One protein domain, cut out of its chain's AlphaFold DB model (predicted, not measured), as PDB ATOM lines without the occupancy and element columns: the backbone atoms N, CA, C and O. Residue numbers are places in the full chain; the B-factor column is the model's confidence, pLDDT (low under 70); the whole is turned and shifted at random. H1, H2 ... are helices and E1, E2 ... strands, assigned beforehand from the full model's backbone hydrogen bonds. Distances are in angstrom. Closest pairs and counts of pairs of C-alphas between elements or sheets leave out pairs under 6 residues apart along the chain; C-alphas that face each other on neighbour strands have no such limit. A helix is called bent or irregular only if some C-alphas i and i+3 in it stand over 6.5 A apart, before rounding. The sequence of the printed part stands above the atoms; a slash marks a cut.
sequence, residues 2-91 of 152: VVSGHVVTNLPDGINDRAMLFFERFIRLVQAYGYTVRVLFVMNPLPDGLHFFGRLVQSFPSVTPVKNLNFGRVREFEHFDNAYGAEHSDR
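This is residues 2 to 91 of the 152 residues of an uncharacterized protein of Paraburkholderia sacchari (UniProt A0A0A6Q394). A small slab of two parallel strands, E1 and E2, has H2 and H3 over one of its faces, H2 over both strands and H3 mostly over E2. The longest helix, H1, lies alongside H2, and residues 29 to 34, of which 29 to 32 belong to H1, stick out; residues 2 to 15, a long stretch with no named element, lead into H1, which folds back. The printed part has 90 residues with three named helices and two named strands, in the order H1, E1, H2, E2, H3; the class is mixed, helices and strands. The whole is compact, with a radius of gyration of the C-alphas of 14.0 A, and spans 41 by 29 by 23 A.

E1 is residues 39 to 43, 12.3 A from first to last C-alpha, and E2 is residues 63 to 68, 15.5 A. H2 is residues 50 to 59, 14.9 A. H3 is residues 74 to 88, 14.9 A, and ends with C-alpha 88 at (211.554, 206.336, 142.467); it is irregular, with C-alphas 83 and 86 8.1 A apart. H1 is residues 16 to 32, 25.0 A, from C-alpha 16 at (211.348, 183.702, 141.253) to C-alpha 32 at (197.505, 190.946, 160.732).

E1 and E2 are parallel neighbours, their directions 34 degrees apart. N 41 and O 64, 2.9 A apart, and N 66 and O 41, 2.8 A apart, are within hydrogen-bond range. E1, H2 and E2 form a strand-helix-strand unit, two parallel neighbour strands with a helix between them along the chain, and its crossover is right-handed. The closest C-alphas of H2 and E1 are those of Phe 53 and Phe 41, 7.2 A apart. The closest of H3 and E2 are those of Phe 77 and Lys 67, 7.3 A apart. H2 and H3 are close but not clearly touching, with Leu 50 and Phe 80 closest at 7.0 A between C-alphas. H1 and H2 only just touch, with 3 pairs of C-alphas within 8 A, the closest being those of Glu 24 and Ser 59, 6.7 A apart. Their lines stand at a shallow tilt of 29 degrees, the same way. H1 is apart from E2 and H3; E1 and H3 are only just apart, 8.2 A at the closest. The O i to N i+4 pairs within hydrogen-bond range are 12 of 13 in H1, 3 of 6 in H2 and 6 of 11 in H3.

The two C-alphas farthest apart are those of Tyr 33 and Arg 75, 40.8 A. The printed part has no cut and no long link; H2 to E2 and E2 to H3 are tight. The mean pLDDT of the printed part is 75.1, and residues 2 to 17, 61 and 89 to 90 are under 70.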
ATOM      1  N   VAL A   2     208.898 198.597 171.918       36.12
ATOM      2  CA  VAL A   2     208.614 197.988 170.609       36.12
ATOM      3  C   VAL A   2     209.935 197.424 170.097       36.12
ATOM      4  O   VAL A   2     210.852 198.184 169.802       36.12
ATOM      5  N   VAL A   3     210.073 196.100 170.083       41.44
ATOM      6  CA  VAL A   3     211.247 195.445 169.501       41.44
ATOM      7  C   VAL A   3     211.093 195.529 167.984       41.44
ATOM      8  O   VAL A   3     210.229 194.867 167.416       41.44
ATOM      9  N   SER A   4     211.894 196.378 167.334       47.81
ATOM     10  CA  SER A   4     212.015 196.387 165.874       47.81
ATOM     11  C   SER A   4     212.701 195.092 165.442       47.81
ATOM     12  O   SER A   4     213.882 194.882 165.717       47.81
ATOM     13  N   GLY A   5     211.944 194.179 164.836       55.59
ATOM     14  CA  GLY A   5     212.475 192.947 164.264       55.59
ATOM     15  C   GLY A   5     212.856 193.172 162.807       55.59
ATOM     16  O   GLY A   5     211.986 193.440 161.982       55.59
ATOM     17  N   HIS A   6     214.138 193.039 162.476       58.94
ATOM     18  CA  HIS A   6     214.608 193.084 161.093       58.94
ATOM     19  C   HIS A   6     214.820 191.659 160.582       58.94
ATOM     20  O   HIS A   6     215.553 190.879 161.189       58.94
ATOM     21  N   VAL A   7     214.186 191.314 159.461       58.47
ATOM     22  CA  VAL A   7     214.435 190.052 158.757       58.47
ATOM     23  C   VAL A   7     215.249 190.371 157.514       58.47
ATOM     24  O   VAL A   7     214.760 191.038 156.605       58.47
ATOM     25  N   VAL A   8     216.488 189.888 157.474       61.06
ATOM     26  CA  VAL A   8     217.336 189.957 156.282       61.06
ATOM     27  C   VAL A   8     217.273 188.603 155.594       61.06
ATOM     28  O   VAL A   8     217.576 187.578 156.199       61.06
ATOM     29  N   THR A   9     216.872 188.594 154.328       59.69
ATOM     30  CA  THR A   9     216.854 187.387 153.503       59.69
ATOM     31  C   THR A   9     217.514 187.684 152.171       59.69
ATOM     32  O   THR A   9     217.320 188.757 151.604       59.69
ATOM     33  N   ASN A  10     218.318 186.739 151.691       63.56
ATOM     34  CA  ASN A  10     218.895 186.798 150.359       63.56
ATOM     35  C   ASN A  10     218.157 185.792 149.481       63.56
ATOM     36  O   ASN A  10     217.949 184.646 149.893       63.56
ATOM     37  N   LEU A  11     217.737 186.215 148.295       61.50
ATOM     38  CA  LEU A  11     217.057 185.333 147.359       61.50
ATOM     39  C   LEU A  11     218.103 184.690 146.454       61.50
ATOM     40  O   LEU A  11     218.823 185.415 145.774       61.50
ATOM     41  N   PRO A  12     218.224 183.353 146.442       57.94
ATOM     42  CA  PRO A  12     219.104 182.690 145.494       57.94
ATOM     43  C   PRO A  12     218.576 182.871 144.067       57.94
ATOM     44  O   PRO A  12     217.361 182.935 143.839       57.94
ATOM     45  N   ASP A  13     219.501 182.899 143.110       56.25
ATOM     46  CA  ASP A  13     219.189 183.058 141.692       56.25
ATOM     47  C   ASP A  13     218.165 182.011 141.218       56.25
ATOM     48  O   ASP A  13     218.290 180.811 141.476       56.25
ATOM     49  N   GLY A  14     217.120 182.471 140.522       57.34
ATOM     50  CA  GLY A  14     216.110 181.613 139.896       57.34
ATOM     51  C   GLY A  14     214.936 181.169 140.782       57.34
ATOM     52  O   GLY A  14     214.004 180.545 140.267       57.34
ATOM     53  N   ILE A  15     214.896 181.499 142.082       58.72
ATOM     54  CA  ILE A  15     213.713 181.239 142.935       58.72
ATOM     55  C   ILE A  15     212.691 182.372 142.772       58.72
ATOM     56  O   ILE A  15     212.404 183.124 143.699       58.72
ATOM     57  N   ASN A  16     212.121 182.504 141.573       66.62
ATOM     58  CA  ASN A  16     211.348 183.702 141.253       66.62
ATOM     59  C   ASN A  16     209.937 183.688 141.860       66.62
ATOM     60  O   ASN A  16     209.583 184.551 142.662       66.62
ATOM     61  N   ASP A  17     209.122 182.686 141.543       67.62
ATOM     62  CA  ASP A  17     207.701 182.732 141.921       67.62
ATOM     63  C   ASP A  17     207.436 182.203 143.339       67.62
ATOM     64  O   ASP A  17     206.552 182.686 144.048       67.62
ATOM     65  N   ARG A  18     208.235 181.232 143.803       71.12
ATOM     66  CA  ARG A  18     208.092 180.669 145.159       71.12
ATOM     67  C   ARG A  18     208.485 181.667 146.247       71.12
ATOM     68  O   ARG A  18     207.839 181.687 147.293       71.12
ATOM     69  N   ALA A  19     209.506 182.488 146.000       73.12
ATOM     70  CA  ALA A  19     209.916 183.532 146.933       73.12
ATOM     71  C   ALA A  19     208.826 184.599 147.077       73.12
ATOM     72  O   ALA A  19     208.451 184.939 148.195       73.12
ATOM     73  N   MET A  20     208.251 185.053 145.959       77.31
ATOM     74  CA  MET A  20     207.165 186.038 145.973       77.31
ATOM     75  C   MET A  20     205.945 185.545 146.756       77.31
ATOM     76  O   MET A  20     205.460 186.252 147.636       77.31
ATOM     77  N   LEU A  21     205.512 184.300 146.534       78.56
ATOM     78  CA  LEU A  21     204.405 183.705 147.293       78.56
ATOM     79  C   LEU A  21     204.694 183.611 148.796       78.56
ATOM     80  O   LEU A  21     203.790 183.791 149.615       78.56
ATOM     81  N   PHE A  22     205.938 183.302 149.171       80.12
ATOM     82  CA  PHE A  22     206.346 183.305 150.572       80.12
ATOM     83  C   PHE A  22     206.234 184.709 151.166       80.12
ATOM     84  O   PHE A  22     205.612 184.872 152.217       80.12
ATOM     85  N   PHE A  23     206.774 185.721 150.486       79.25
ATOM     86  CA  PHE A  23     206.727 187.088 150.979       79.25
ATOM     87  C   PHE A  23     205.308 187.624 151.108       79.25
ATOM     88  O   PHE A  23     204.969 188.189 152.141       79.25
ATOM     89  N   GLU A  24     204.454 187.397 150.113       81.00
ATOM     90  CA  GLU A  24     203.055 187.823 150.169       81.00
ATOM     91  C   GLU A  24     202.331 187.234 151.383       81.00
ATOM     92  O   GLU A  24     201.586 187.930 152.078       81.00
ATOM     93  N   ARG A  25     202.582 185.955 151.687       82.31
ATOM     94  CA  ARG A  25     202.036 185.300 152.883       82.31
ATOM     95  C   ARG A  25     202.629 185.873 154.165       82.31
ATOM     96  O   ARG A  25     201.884 186.107 155.114       82.31
ATOM     97  N   PHE A  26     203.939 186.103 154.186       81.75
ATOM     98  CA  PHE A  26     204.641 186.681 155.326       81.75
ATOM     99  C   PHE A  26     204.094 188.069 155.673       81.75
ATOM    100  O   PHE A  26     203.709 188.291 156.815       81.75
ATOM    101  N   ILE A  27     203.965 188.970 154.696       80.44
ATOM    102  CA  ILE A  27     203.434 190.325 154.910       80.44
ATOM    103  C   ILE A  27     202.020 190.267 155.471       80.44
ATOM    104  O   ILE A  27     201.745 190.922 156.470       80.44
ATOM    105  N   ARG A  28     201.128 189.480 154.849       82.25
ATOM    106  CA  ARG A  28     199.729 189.374 155.289       82.25
ATOM    107  C   ARG A  28     199.646 188.929 156.741       82.25
ATOM    108  O   ARG A  28     198.854 189.474 157.502       82.25
ATOM    109  N   LEU A  29     200.476 187.958 157.122       83.44
ATOM    110  CA  LEU A  29     200.565 187.495 158.498       83.44
ATOM    111  C   LEU A  29     201.066 188.617 159.417       83.44
ATOM    112  O   LEU A  29     200.411 188.938 160.398       83.44
ATOM    113  N   VAL A  30     202.200 189.233 159.087       79.94
ATOM    114  CA  VAL A  30     202.857 190.262 159.909       79.94
ATOM    115  C   VAL A  30     201.964 191.493 160.098       79.94
ATOM    116  O   VAL A  30     201.810 191.978 161.217       79.94
ATOM    117  N   GLN A  31     201.287 191.936 159.041       79.31
ATOM    118  CA  GLN A  31     200.313 193.024 159.097       79.31
ATOM    119  C   GLN A  31     199.072 192.659 159.920       79.31
ATOM    120  O   GLN A  31     198.566 193.510 160.646       79.31
ATOM    121  N   ALA A  32     198.608 191.402 159.882       81.94
ATOM    122  CA  ALA A  32     197.505 190.946 160.732       81.94
ATOM    123  C   ALA A  32     197.847 191.001 162.234       81.94
ATOM    124  O   ALA A  32     196.951 191.152 163.060       81.94
ATOM    125  N   TYR A  33     199.135 190.939 162.587       82.44
ATOM    126  CA  TYR A  33     199.626 191.164 163.951       82.44
ATOM    127  C   TYR A  33     199.891 192.646 164.280       82.44
ATOM    128  O   TYR A  33     200.385 192.948 165.364       82.44
ATOM    129  N   GLY A  34     199.552 193.575 163.381       77.31
ATOM    130  CA  GLY A  34     199.681 195.019 163.603       77.31
ATOM    131  C   GLY A  34     201.072 195.592 163.321       77.31
ATOM    132  O   GLY A  34     201.347 196.725 163.710       77.31
ATOM    133  N   TYR A  35     201.952 194.845 162.651       76.94
ATOM    134  CA  TYR A  35     203.284 195.329 162.286       76.94
ATOM    135  C   TYR A  35     203.306 195.963 160.890       76.94
ATOM    136  O   TYR A  35     202.689 195.469 159.943       76.94
ATOM    137  N   THR A  36     204.093 197.027 160.736       73.25
ATOM    138  CA  THR A  36     204.400 197.631 159.433       73.25
ATOM    139  C   THR A  36     205.603 196.938 158.802       73.25
ATOM    140  O   THR A  36     206.637 196.772 159.445       73.25
ATOM    141  N   VAL A  37     205.487 196.566 157.528       73.31
ATOM    142  CA  VAL A  37     206.583 195.976 156.746       73.31
ATOM    143  C   VAL A  37     207.131 197.027 155.785       73.31
ATOM    144  O   VAL A  37     206.364 197.612 155.022       73.31
ATOM    145  N   ARG A  38     208.451 197.235 155.808       75.94
ATOM    146  CA  ARG A  38     209.201 198.015 154.812       75.94
ATOM    147  C   ARG A  38     210.217 197.092 154.141       75.94
ATOM    148  O   ARG A  38     210.851 196.290 154.828       75.94
ATOM    149  N   VAL A  39     210.353 197.178 152.821       78.19
ATOM    150  CA  VAL A  39     211.272 196.330 152.047       78.19
ATOM    151  C   VAL A  39     212.417 197.165 151.507       78.19
ATOM    152  O   VAL A  39     212.179 198.152 150.824       78.19
ATOM    153  N   LEU A  40     213.650 196.728 151.753       81.50
ATOM    154  CA  LEU A  40     214.833 197.266 151.089       81.50
ATOM    155  C   LEU A  40     215.203 196.347 149.922       81.50
ATOM    156  O   LEU A  40     215.534 195.179 150.135       81.50
ATOM    157  N   PHE A  41     215.137 196.859 148.696       82.12
ATOM    158  CA  PHE A  41     215.523 196.118 147.495       82.12
ATOM    159  C   PHE A  41     216.937 196.516 147.074       82.12
ATOM    160  O   PHE A  41     217.138 197.538 146.418       82.12
ATOM    161  N   VAL A  42     217.927 195.719 147.474       81.56
ATOM    162  CA  VAL A  42     219.334 195.960 147.132       81.56
ATOM    163  C   VAL A  42     219.600 195.495 145.707       81.56
ATOM    164  O   VAL A  42     219.521 194.302 145.419       81.56
ATOM    165  N   MET A  43     219.910 196.440 144.820       78.69
ATOM    166  CA  MET A  43     220.076 196.166 143.394       78.69
ATOM    167  C   MET A  43     221.531 195.869 143.009       78.69
ATOM    168  O   MET A  43     222.478 196.402 143.593       78.69
ATOM    169  N   ASN A  44     221.685 195.035 141.983       77.75
ATOM    170  CA  ASN A  44     222.921 194.837 141.227       77.75
ATOM    171  C   ASN A  44     222.977 195.895 140.093       77.75
ATOM    172  O   ASN A  44     221.913 196.325 139.643       77.75
ATOM    173  N   PRO A  45     224.156 196.352 139.628       77.69
ATOM    174  CA  PRO A  45     224.263 197.156 138.403       77.69
ATOM    175  C   PRO A  45     223.701 196.461 137.154       77.69
ATOM    176  O   PRO A  45     223.263 197.132 136.225       77.69
ATOM    177  N   LEU A  46     223.694 195.127 137.111       83.12
ATOM    178  CA  LEU A  46     223.099 194.374 136.007       83.12
ATOM    179  C   LEU A  46     221.562 194.457 136.024       83.12
ATOM    180  O   LEU A  46     220.963 194.590 137.091       83.12
ATOM    181  N   PRO A  47     220.891 194.307 134.864       77.62
ATOM    182  CA  PRO A  47     219.428 194.312 134.792       77.62
ATOM    183  C   PRO A  47     218.781 193.097 135.481       77.62
ATOM    184  O   PRO A  47     217.555 193.033 135.613       77.62
ATOM    185  N   ASP A  48     219.591 192.128 135.909       75.25
ATOM    186  CA  ASP A  48     219.146 190.915 136.570       75.25
ATOM    187  C   ASP A  48     218.373 191.240 137.849       75.25
ATOM    188  O   ASP A  48     218.848 191.893 138.776       75.25
ATOM    189  N   GLY A  49     217.134 190.766 137.883       73.12
ATOM    190  CA  GLY A  49     216.246 190.932 139.021       73.12
ATOM    191  C   GLY A  49     215.466 192.247 139.057       73.12
ATOM    192  O   GLY A  49     214.590 192.384 139.911       73.12
ATOM    193  N   LEU A  50     215.669 193.169 138.107       80.56
ATOM    194  CA  LEU A  50     214.841 194.379 137.983       80.56
ATOM    195  C   LEU A  50     213.351 194.052 137.799       80.56
ATOM    196  O   LEU A  50     212.490 194.728 138.357       80.56
ATOM    197  N   HIS A  51     213.028 192.957 137.105       79.69
ATOM    198  CA  HIS A  51     211.647 192.483 136.959       79.69
ATOM    199  C   HIS A  51     210.985 192.118 138.297       79.69
ATOM    200  O   HIS A  51     209.758 192.148 138.399       79.69
ATOM    201  N   PHE A  52     211.767 191.776 139.327       78.00
ATOM    202  CA  PHE A  52     211.227 191.545 140.665       78.00
ATOM    203  C   PHE A  52     210.847 192.827 141.363       78.00
ATOM    204  O   PHE A  52     209.837 192.825 142.057       78.00
ATOM    205  N   PHE A  53     211.610 193.904 141.175       82.00
ATOM    206  CA  PHE A  53     211.273 195.196 141.759       82.00
ATOM    207  C   PHE A  53     209.853 195.609 141.353       82.00
ATOM    208  O   PHE A  53     209.024 195.867 142.222       82.00
ATOM    209  N   GLY A  54     209.515 195.508 140.061       81.81
ATOM    210  CA  GLY A  54     208.157 195.779 139.578       81.81
ATOM    211  C   GLY A  54     207.068 194.928 140.253       81.81
ATOM    212  O   GLY A  54     205.997 195.438 140.573       81.81
ATOM    213  N   ARG A  55     207.335 193.643 140.531       81.31
ATOM    214  CA  ARG A  55     206.388 192.771 141.256       81.31
ATOM    215  C   ARG A  55     206.309 193.102 142.749       81.31
ATOM    216  O   ARG A  55     205.228 193.070 143.326       81.31
ATOM    217  N   LEU A  56     207.437 193.426 143.377       81.06
ATOM    218  CA  LEU A  56     207.498 193.812 144.788       81.06
ATOM    219  C   LEU A  56     206.707 195.099 145.031       81.06
ATOM    220  O   LEU A  56     205.919 195.149 145.964       81.06
ATOM    221  N   VAL A  57     206.843 196.106 144.170       83.19
ATOM    222  CA  VAL A  57     206.101 197.373 144.305       83.19
ATOM    223  C   VAL A  57     204.582 197.167 144.184       83.19
ATOM    224  O   VAL A  57     203.815 197.897 144.803       83.19
ATOM    225  N   GLN A  58     204.124 196.144 143.453       82.31
ATOM    226  CA  GLN A  58     202.698 195.790 143.385       82.31
ATOM    227  C   GLN A  58     202.201 195.073 144.647       82.31
ATOM    228  O   GLN A  58     201.081 195.318 145.097       82.31
ATOM    229  N   SER A  59     203.009 194.167 145.204       78.38
ATOM    230  CA  SER A  59     202.602 193.326 146.338       78.38
ATOM    231  C   SER A  59     202.858 193.975 147.703       78.38
ATOM    232  O   SER A  59     202.292 193.531 148.705       78.38
ATOM    233  N   PHE A  60     203.702 195.006 147.772       78.19
ATOM    234  CA  PHE A  60     204.125 195.633 149.019       78.19
ATOM    235  C   PHE A  60     203.835 197.136 149.021       78.19
ATOM    236  O   PHE A  60     204.173 197.830 148.068       78.19
ATOM    237  N   PRO A  61     203.302 197.677 150.130       69.06
ATOM    238  CA  PRO A  61     202.947 199.091 150.223       69.06
ATOM    239  C   PRO A  61     204.164 200.028 150.301       69.06
ATOM    240  O   PRO A  61     204.029 201.220 150.043       69.06
ATOM    241  N   SER A  62     205.337 199.518 150.693       79.62
ATOM    242  CA  SER A  62     206.561 200.307 150.862       79.62
ATOM    243  C   SER A  62     207.787 199.473 150.489       79.62
ATOM    244  O   SER A  62     208.202 198.575 151.230       79.62
ATOM    245  N   VAL A  63     208.338 199.766 149.310       83.25
ATOM    246  CA  VAL A  63     209.587 199.195 148.797       83.25
ATOM    247  C   VAL A  63     210.541 200.339 148.493       83.25
ATOM    248  O   VAL A  63     210.217 201.232 147.713       83.25
ATOM    249  N   THR A  64     211.716 200.291 149.101       86.12
ATOM    250  CA  THR A  64     212.781 201.276 148.948       86.12
ATOM    251  C   THR A  64     213.902 200.641 148.123       86.12
ATOM    252  O   THR A  64     214.542 199.690 148.590       86.12
ATOM    253  N   PRO A  65     214.132 201.095 146.881       84.81
ATOM    254  CA  PRO A  65     215.262 200.639 146.084       84.81
ATOM    255  C   PRO A  65     216.583 201.130 146.688       84.81
ATOM    256  O   PRO A  65     216.672 202.262 147.151       84.81
ATOM    257  N   VAL A  66     217.617 200.284 146.678       84.50
ATOM    258  CA  VAL A  66     218.919 200.575 147.295       84.50
ATOM    259  C   VAL A  66     220.061 200.316 146.313       84.50
ATOM    260  O   VAL A  66     220.382 199.163 146.018       84.50
ATOM    261  N   LYS A  67     220.716 201.385 145.853       83.38
ATOM    262  CA  LYS A  67     221.969 201.359 145.084       83.38
ATOM    263  C   LYS A  67     223.142 201.247 146.050       83.38
ATOM    264  O   LYS A  67     223.474 202.215 146.722       83.38
ATOM    265  N   ASN A  68     223.784 200.088 146.138       79.06
ATOM    266  CA  ASN A  68     224.971 199.929 146.978       79.06
ATOM    267  C   ASN A  68     226.240 200.058 146.134       79.06
ATOM    268  O   ASN A  68     226.496 199.223 145.265       79.06
ATOM    269  N   LEU A  69     227.059 201.071 146.436       78.12
ATOM    270  CA  LEU A  69     228.277 201.372 145.685       78.12
ATOM    271  C   LEU A  69     229.354 200.271 145.753       78.12
ATOM    272  O   LEU A  69     230.350 200.341 145.037       78.12
ATOM    273  N   ASN A  70     229.164 199.239 146.582       78.06
ATOM    274  CA  ASN A  70     229.992 198.035 146.567       78.06
ATOM    275  C   ASN A  70     229.807 197.227 145.276       78.06
ATOM    276  O   ASN A  70     230.735 196.552 144.843       78.06
ATOM    277  N   PHE A  71     228.614 197.270 144.675       75.69
ATOM    278  CA  PHE A  71     228.330 196.524 143.450       75.69
ATOM    279  C   PHE A  71     228.715 197.292 142.184       75.69
ATOM    280  O   PHE A  71     229.005 196.664 141.174       75.69
ATOM    281  N   GLY A  72     228.756 198.625 142.236       77.25
ATOM    282  CA  GLY A  72     229.119 199.464 141.097       77.25
ATOM    283  C   GLY A  72     229.058 200.953 141.424       77.25
ATOM    284  O   GLY A  72     228.544 201.366 142.457       77.25
ATOM    285  N   ARG A  73     229.592 201.793 140.541       79.75
ATOM    286  CA  ARG A  73     229.479 203.257 140.618       79.75
ATOM    287  C   ARG A  73     228.039 203.688 140.328       79.75
ATOM    288  O   ARG A  73     227.324 202.995 139.621       79.75
ATOM    289  N   VAL A  74     227.647 204.894 140.757       78.50
ATOM    290  CA  VAL A  74     226.292 205.452 140.524       78.50
ATOM    291  C   VAL A  74     225.823 205.285 139.071       78.50
ATOM    292  O   VAL A  74     224.721 204.811 138.833       78.50
ATOM    293  N   ARG A  75     226.688 205.612 138.100       79.19
ATOM    294  CA  ARG A  75     226.392 205.517 136.658       79.19
ATOM    295  C   ARG A  75     226.141 204.095 136.144       79.19
ATOM    296  O   ARG A  75     225.615 203.936 135.058       79.19
ATOM    297  N   GLU A  76     226.572 203.077 136.883       80.81
ATOM    298  CA  GLU A  76     226.443 201.668 136.491       80.81
ATOM    299  C   GLU A  76     225.071 201.098 136.879       80.81
ATOM    300  O   GLU A  76     224.731 200.001 136.462       80.81
ATOM    301  N   PHE A  77     224.246 201.863 137.605       83.25
ATOM    302  CA  PHE A  77     222.839 201.541 137.870       83.25
ATOM    303  C   PHE A  77     221.889 202.111 136.801       83.25
ATOM    304  O   PHE A  77     220.686 202.229 137.038       83.25
ATOM    305  N   GLU A  78     222.405 202.441 135.612       85.44
ATOM    306  CA  GLU A  78     221.631 203.049 134.522       85.44
ATOM    307  C   GLU A  78     220.416 202.210 134.112       85.44
ATOM    308  O   GLU A  78     219.384 202.757 133.740       85.44
ATOM    309  N   HIS A  79     220.491 200.880 134.218       85.56
ATOM    310  CA  HIS A  79     219.363 200.008 133.903       85.56
ATOM    311  C   HIS A  79     218.180 200.230 134.849       85.56
ATOM    312  O   HIS A  79     217.039 200.273 134.389       85.56
ATOM    313  N   PHE A  80     218.442 200.422 136.148       85.31
ATOM    314  CA  PHE A  80     217.406 200.798 137.107       85.31
ATOM    315  C   PHE A  80     216.896 202.208 136.818       85.31
ATOM    316  O   PHE A  80     215.689 202.421 136.775       85.31
ATOM    317  N   ASP A  81     217.797 203.160 136.576       84.81
ATOM    318  CA  ASP A  81     217.417 204.555 136.343       84.81
ATOM    319  C   ASP A  81     216.549 204.721 135.093       84.81
ATOM    320  O   ASP A  81     215.546 205.431 135.124       84.81
ATOM    321  N   ASN A  82     216.866 203.987 134.031       85.81
ATOM    322  CA  ASN A  82     216.083 203.963 132.803       85.81
ATOM    323  C   ASN A  82     214.720 203.277 132.983       85.81
ATOM    324  O   ASN A  82     213.753 203.678 132.341       85.81
ATOM    325  N   ALA A  83     214.637 202.237 133.820       84.75
ATOM    326  CA  ALA A  83     213.407 201.469 134.012       84.75
ATOM    327  C   ALA A  83     212.457 202.082 135.054       84.75
ATOM    328  O   ALA A  83     211.244 202.008 134.886       84.75
ATOM    329  N   TYR A  84     213.004 202.661 136.126       82.69
ATOM    330  CA  TYR A  84     212.275 203.030 137.346       82.69
ATOM    331  C   TYR A  84     212.702 204.380 137.944       82.69
ATOM    332  O   TYR A  84     212.056 204.871 138.868       82.69
ATOM    333  N   GLY A  85     213.775 205.006 137.447       74.00
ATOM    334  CA  GLY A  85     214.370 206.197 138.063       74.00
ATOM    335  C   GLY A  85     213.421 207.394 138.154       74.00
ATOM    336  O   GLY A  85     213.421 208.090 139.163       74.00
ATOM    337  N   ALA A  86     212.560 207.610 137.157       73.19
ATOM    338  CA  ALA A  86     211.602 208.720 137.181       73.19
ATOM    339  C   ALA A  86     210.550 208.592 138.300       73.19
ATOM    340  O   ALA A  86     210.135 209.601 138.861       73.19
ATOM    341  N   GLU A  87     210.142 207.367 138.638       72.62
ATOM    342  CA  GLU A  87     209.085 207.086 139.621       72.62
ATOM    343  C   GLU A  87     209.622 206.928 141.052       72.62
ATOM    344  O   GLU A  87     208.848 206.962 142.006       72.62
ATOM    345  N   HIS A  88     210.936 206.729 141.199       71.75
ATOM    346  CA  HIS A  88     211.554 206.336 142.467       71.75
ATOM    347  C   HIS A  88     212.837 207.102 142.818       71.75
ATOM    348  O   HIS A  88     213.514 206.721 143.770       71.75
ATOM    349  N   SER A  89     213.217 208.138 142.064       63.19
ATOM    350  CA  SER A  89     214.458 208.901 142.304       63.19
ATOM    351  C   SER A  89     214.530 209.541 143.694       63.19
ATOM    352  O   SER A  89     215.610 209.601 144.271       63.19
ATOM    353  N   ASP A  90     213.391 209.958 144.236       65.69
ATOM    354  CA  ASP A  90     213.205 210.528 145.574       65.69
ATOM    355  C   ASP A  90     213.262 209.477 146.696       65.69
ATOM    356  O   ASP A  90     213.588 209.790 147.835       65.69
ATOM    357  N   ARG A  91     212.974 208.214 146.371       70.94
ATOM    358  CA  ARG A  91     212.907 207.094 147.327       70.94
ATOM    359  C   ARG A  91     214.063 206.110 147.194       70.94
ATOM    360  O   ARG A  91     214.121 205.134 147.939       70.94
TER     361      ARG A  91